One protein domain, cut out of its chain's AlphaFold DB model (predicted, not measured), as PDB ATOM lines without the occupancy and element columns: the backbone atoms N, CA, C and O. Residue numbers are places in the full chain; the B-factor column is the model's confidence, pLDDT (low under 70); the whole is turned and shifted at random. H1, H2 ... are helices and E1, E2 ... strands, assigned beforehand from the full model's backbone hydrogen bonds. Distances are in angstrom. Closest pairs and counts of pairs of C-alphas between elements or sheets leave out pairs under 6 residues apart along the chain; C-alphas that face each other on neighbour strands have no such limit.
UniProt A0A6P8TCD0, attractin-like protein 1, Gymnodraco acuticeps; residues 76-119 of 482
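This is residues 76 to 119 of the 482 residues of the protein "attractin-like protein 1" of Gymnodraco acuticeps (UniProt A0A6P8TCD0). This is a small domain with little regular structure: a short hairpin, E1 and E2, has the brief helix H1 packed on E1, and the long tail, residues 105 to 119, folds back to pair with E1 at residues 112 to 113. The printed part has 44 residues, with H1, E1 and E2 in that order; the sheet E1 - E2 is antiparallel. The class is mixed, with 13 residues in named elements. It is compact and rounded, with a radius of gyration of the C-alphas of 8.6 A and spans of 21 by 20 by 15 A.

Find C-alpha 94 at (159.561, 143.278, 164.031); from there E1, residues 94 to 97, runs 9.9 A. E2, residues 101 to 104, also runs 9.9 A and ends at (160.989, 144.043, 168.119). H1, residues 84 to 88, is 6.1 A long.

In the hairpin, at 141 degrees, look for N 95 and O 103, 2.8 A apart, within hydrogen-bond range. The closest C-alphas of H1 and E1 are Cys 84 and Trp 96, 5.7 A apart. In H1 every O i to N i+4 pair is within hydrogen-bond range.

The C-alphas of Glu 76 and Ser 117 are the farthest apart, 23.9 A. The printed part has no cut, and both links are tight. Residues 98 to 100 have pLDDT under 70.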
ATOM      1  N   GLU A  76     166.924 140.167 169.539       80.06
ATOM      2  CA  GLU A  76     167.873 139.180 168.987       80.06
ATOM      3  C   GLU A  76     167.332 138.444 167.754       80.06
ATOM      4  O   GLU A  76     168.073 138.076 166.837       80.06
ATOM      5  N   GLN A  77     166.021 138.220 167.726       81.38
ATOM      6  CA  GLN A  77     165.341 137.566 166.619       81.38
ATOM      7  C   GLN A  77     165.127 138.503 165.430       81.38
ATOM      8  O   GLN A  77     165.090 138.009 164.299       81.38
ATOM      9  N   CYS A  78     164.995 139.807 165.680       83.25
ATOM     10  CA  CYS A  78     164.810 140.842 164.666       83.25
ATOM     11  C   CYS A  78     166.150 141.348 164.100       83.25
ATOM     12  O   CYS A  78     166.242 141.574 162.896       83.25
ATOM     13  N   PHE A  79     167.227 141.392 164.897       80.44
ATOM     14  CA  PHE A  79     168.567 141.820 164.458       80.44
ATOM     15  C   PHE A  79     169.154 141.005 163.300       80.44
ATOM     16  O   PHE A  79     170.081 141.458 162.634       80.44
ATOM     17  N   ARG A  80     168.620 139.808 163.035       78.56
ATOM     18  CA  ARG A  80     169.028 138.976 161.894       78.56
ATOM     19  C   ARG A  80     168.669 139.591 160.540       78.56
ATOM     20  O   ARG A  80     169.244 139.188 159.535       78.56
ATOM     21  N   PHE A  81     167.726 140.530 160.502       78.62
ATOM     22  CA  PHE A  81     167.317 141.208 159.277       78.62
ATOM     23  C   PHE A  81     168.070 142.531 159.134       78.62
ATOM     24  O   PHE A  81     167.893 143.460 159.921       78.62
ATOM     25  N   SER A  82     168.913 142.615 158.108       74.12
ATOM     26  CA  SER A  82     169.798 143.758 157.853       74.12
ATOM     27  C   SER A  82     169.191 144.842 156.959       74.12
ATOM     28  O   SER A  82     169.836 145.862 156.711       74.12
ATOM     29  N   ASP A  83     167.983 144.634 156.438       75.44
ATOM     30  CA  ASP A  83     167.299 145.576 155.556       75.44
ATOM     31  C   ASP A  83     165.823 145.763 155.936       75.44
ATOM     32  O   ASP A  83     165.183 144.882 156.515       75.44
ATOM     33  N   CYS A  84     165.289 146.939 155.593       79.38
ATOM     34  CA  CYS A  84     163.939 147.359 155.961       79.38
ATOM     35  C   CYS A  84     162.859 146.428 155.404       79.38
ATOM     36  O   CYS A  84     161.918 146.094 156.123       79.38
ATOM     37  N   ALA A  85     162.993 145.976 154.152       80.88
ATOM     38  CA  ALA A  85     161.983 145.136 153.516       80.88
ATOM     39  C   ALA A  85     161.917 143.763 154.197       80.88
ATOM     40  O   ALA A  85     160.841 143.329 154.601       80.88
ATOM     41  N   SER A  86     163.064 143.121 154.429       81.44
ATOM     42  CA  SER A  86     163.132 141.848 155.157       81.44
ATOM     43  C   SER A  86     162.681 141.981 156.615       81.44
ATOM     44  O   SER A  86     162.058 141.069 157.157       81.44
ATOM     45  N   CYS A  87     162.961 143.118 157.260       84.75
ATOM     46  CA  CYS A  87     162.548 143.387 158.637       84.75
ATOM     47  C   CYS A  87     161.029 143.563 158.801       84.75
ATOM     48  O   CYS A  87     160.479 143.197 159.837       84.75
ATOM     49  N   THR A  88     160.347 144.108 157.796       84.56
ATOM     50  CA  THR A  88     158.913 144.452 157.874       84.56
ATOM     51  C   THR A  88     158.006 143.414 157.213       84.56
ATOM     52  O   THR A  88     156.868 143.233 157.638       84.56
ATOM     53  N   ALA A  89     158.504 142.677 156.216       81.19
ATOM     54  CA  ALA A  89     157.745 141.655 155.492       81.19
ATOM     55  C   ALA A  89     157.764 140.262 156.155       81.19
ATOM     56  O   ALA A  89     157.191 139.316 155.616       81.19
ATOM     57  N   ASN A  90     158.444 140.096 157.293       75.44
ATOM     58  CA  ASN A  90     158.557 138.793 157.943       75.44
ATOM     59  C   ASN A  90     157.335 138.441 158.817       75.44
ATOM     60  O   ASN A  90     156.461 139.257 159.120       75.44
ATOM     61  N   THR A  91     157.277 137.169 159.220       73.75
ATOM     62  CA  THR A  91     156.225 136.610 160.083       73.75
ATOM     63  C   THR A  91     156.418 136.932 161.566       73.75
ATOM     64  O   THR A  91     155.575 136.564 162.383       73.75
ATOM     65  N   ARG A  92     157.511 137.611 161.932       76.44
ATOM     66  CA  ARG A  92     157.788 138.063 163.298       76.44
ATOM     67  C   ARG A  92     157.260 139.482 163.479       76.44
ATOM     68  O   ARG A  92     157.069 140.229 162.518       76.44
ATOM     69  N   ASN A  93     156.979 139.864 164.717       83.94
ATOM     70  CA  ASN A  93     156.470 141.197 165.015       83.94
ATOM     71  C   ASN A  93     157.632 142.202 165.145       83.94
ATOM     72  O   ASN A  93     157.848 142.776 166.209       83.94
ATOM     73  N   CYS A  94     158.420 142.362 164.078       88.00
ATOM     74  CA  CYS A  94     159.561 143.278 164.031       88.00
ATOM     75  C   CYS A  94     159.175 144.637 163.412       88.00
ATOM     76  O   CYS A  94     158.217 144.745 162.645       88.00
ATOM     77  N   GLN A  95     159.943 145.677 163.733       87.38
ATOM     78  CA  GLN A  95     159.831 147.025 163.177       87.38
ATOM     79  C   GLN A  95     161.208 147.561 162.770       87.38
ATOM     80  O   GLN A  95     162.222 147.271 163.410       87.38
ATOM     81  N   TRP A  96     161.245 148.359 161.703       88.50
ATOM     82  CA  TRP A  96     162.468 149.003 161.231       88.50
ATOM     83  C   TRP A  96     162.572 150.430 161.769       88.50
ATOM     84  O   TRP A  96     161.658 151.228 161.572       88.50
ATOM     85  N   CYS A  97     163.688 150.753 162.420       84.50
ATOM     86  CA  CYS A  97     163.929 152.065 163.022       84.50
ATOM     87  C   CYS A  97     164.879 152.928 162.181       84.50
ATOM     88  O   CYS A  97     165.725 152.404 161.450       84.50
ATOM     89  N   GLU A  98     164.773 154.257 162.309       68.94
ATOM     90  CA  GLU A  98     165.629 155.228 161.597       68.94
ATOM     91  C   GLU A  98     167.136 154.998 161.798       68.94
ATOM     92  O   GLU A  98     167.916 155.188 160.861       68.94
ATOM     93  N   ASP A  99     167.532 154.439 162.946       63.88
ATOM     94  CA  ASP A  99     168.905 154.014 163.263       63.88
ATOM     95  C   ASP A  99     169.407 152.822 162.420       63.88
ATOM     96  O   ASP A  99     170.463 152.247 162.697       63.88
ATOM     97  N   ARG A 100     168.659 152.432 161.377       67.00
ATOM     98  CA  ARG A 100     168.945 151.333 160.439       67.00
ATOM     99  C   ARG A 100     169.016 149.965 161.115       67.00
ATOM    100  O   ARG A 100     169.771 149.095 160.681       67.00
ATOM    101  N   LYS A 101     168.240 149.782 162.181       79.00
ATOM    102  CA  LYS A 101     168.169 148.536 162.947       79.00
ATOM    103  C   LYS A 101     166.764 147.959 162.887       79.00
ATOM    104  O   LYS A 101     165.778 148.690 162.976       79.00
ATOM    105  N   CYS A 102     166.704 146.637 162.765       84.88
ATOM    106  CA  CYS A 102     165.478 145.875 162.922       84.88
ATOM    107  C   CYS A 102     165.319 145.480 164.394       84.88
ATOM    108  O   CYS A 102     166.157 144.748 164.922       84.88
ATOM    109  N   LEU A 103     164.271 145.977 165.047       86.38
ATOM    110  CA  LEU A 103     163.964 145.730 166.458       86.38
ATOM    111  C   LEU A 103     162.618 145.024 166.600       86.38
ATOM    112  O   LEU A 103     161.826 144.983 165.658       86.38
ATOM    113  N   SER A 104     162.337 144.486 167.781       86.44
ATOM    114  CA  SER A 104     160.989 144.043 168.119       86.44
ATOM    115  C   SER A 104     160.013 145.220 168.104       86.44
ATOM    116  O   SER A 104     160.363 146.340 168.482       86.44
ATOM    117  N   ALA A 105     158.765 144.971 167.707       83.31
ATOM    118  CA  ALA A 105     157.677 145.943 167.802       83.31
ATOM    119  C   ALA A 105     157.383 146.380 169.249       83.31
ATOM    120  O   ALA A 105     156.768 147.426 169.440       83.31
ATOM    121  N   ALA A 106     157.818 145.599 170.244       82.06
ATOM    122  CA  ALA A 106     157.720 145.940 171.663       82.06
ATOM    123  C   ALA A 106     158.838 146.891 172.143       82.06
ATOM    124  O   ALA A 106     158.729 147.469 173.222       82.06
ATOM    125  N   SER A 107     159.903 147.060 171.358       84.00
ATOM    126  CA  SER A 107     161.043 147.911 171.707       84.00
ATOM    127  C   SER A 107     160.792 149.371 171.325       84.00
ATOM    128  O   SER A 107     160.053 149.676 170.387       84.00
ATOM    129  N   ASN A 108     161.416 150.304 172.045       82.19
ATOM    130  CA  ASN A 108     161.239 151.732 171.783       82.19
ATOM    131  C   ASN A 108     161.918 152.146 170.473       82.19
ATOM    132  O   ASN A 108     163.104 151.896 170.264       82.19
ATOM    133  N   CYS A 109     161.159 152.821 169.614       81.81
ATOM    134  CA  CYS A 109     161.594 153.300 168.311       81.81
ATOM    135  C   CYS A 109     161.005 154.698 168.088       81.81
ATOM    136  O   CYS A 109     159.792 154.871 168.195       81.81
ATOM    137  N   THR A 110     161.839 155.700 167.811       77.31
ATOM    138  CA  THR A 110     161.396 157.088 167.572       77.31
ATOM    139  C   THR A 110     160.603 157.219 166.276       77.31
ATOM    140  O   THR A 110     159.567 157.878 166.249       77.31
ATOM    141  N   VAL A 111     161.069 156.555 165.215       79.25
ATOM    142  CA  VAL A 111     160.409 156.489 163.907       79.25
ATOM    143  C   VAL A 111     160.402 155.038 163.447       79.25
ATOM    144  O   VAL A 111     161.443 154.497 163.072       79.25
ATOM    145  N   SER A 112     159.229 154.402 163.499       83.69
ATOM    146  CA  SER A 112     159.053 152.989 163.152       83.69
ATOM    147  C   SER A 112     158.423 152.813 161.774       83.69
ATOM    148  O   SER A 112     157.342 153.345 161.511       83.69
ATOM    149  N   VAL A 113     159.025 151.975 160.936       82.81
ATOM    150  CA  VAL A 113     158.417 151.451 159.712       82.81
ATOM    151  C   VAL A 113     157.972 150.015 159.981       82.81
ATOM    152  O   VAL A 113     158.789 149.164 160.333       82.81
ATOM    153  N   LYS A 114     156.668 149.755 159.849       78.19
ATOM    154  CA  LYS A 114     156.060 148.422 160.036       78.19
ATOM    155  C   LYS A 114     155.571 147.799 158.731       78.19
ATOM    156  O   LYS A 114     155.479 146.582 158.641       78.19
ATOM    157  N   ASP A 115     155.284 148.627 157.730       78.62
ATOM    158  CA  ASP A 115     154.890 148.180 156.399       78.62
ATOM    159  C   ASP A 115     156.077 148.264 155.432       78.62
ATOM    160  O   ASP A 115     156.730 149.302 155.305       78.62
ATOM    161  N   SER A 116     156.320 147.165 154.721       73.00
ATOM    162  CA  SER A 116     157.342 147.050 153.679       73.00
ATOM    163  C   SER A 116     157.175 148.062 152.546       73.00
ATOM    164  O   SER A 116     158.170 148.489 151.959       73.00
ATOM    165  N   SER A 117     155.941 148.502 152.269       75.50
ATOM    166  CA  SER A 117     155.649 149.512 151.243       75.50
ATOM    167  C   SER A 117     156.270 150.880 151.565       75.50
ATOM    168  O   SER A 117     156.591 151.651 150.663       75.50
ATOM    169  N   SER A 118     156.483 151.159 152.855       75.38
ATOM    170  CA  SER A 118     156.991 152.431 153.377       75.38
ATOM    171  C   SER A 118     158.518 152.441 153.543       75.38
ATOM    172  O   SER A 118     159.101 153.437 153.976       75.38
ATOM    173  N   CYS A 119     159.196 151.344 153.194       74.38
ATOM    174  CA  CYS A 119     160.650 151.264 153.209       74.38
ATOM    175  C   CYS A 119     161.262 152.098 152.075       74.38
ATOM    176  O   CYS A 119     161.011 151.844 150.895       74.38
TER     177      CYS A 119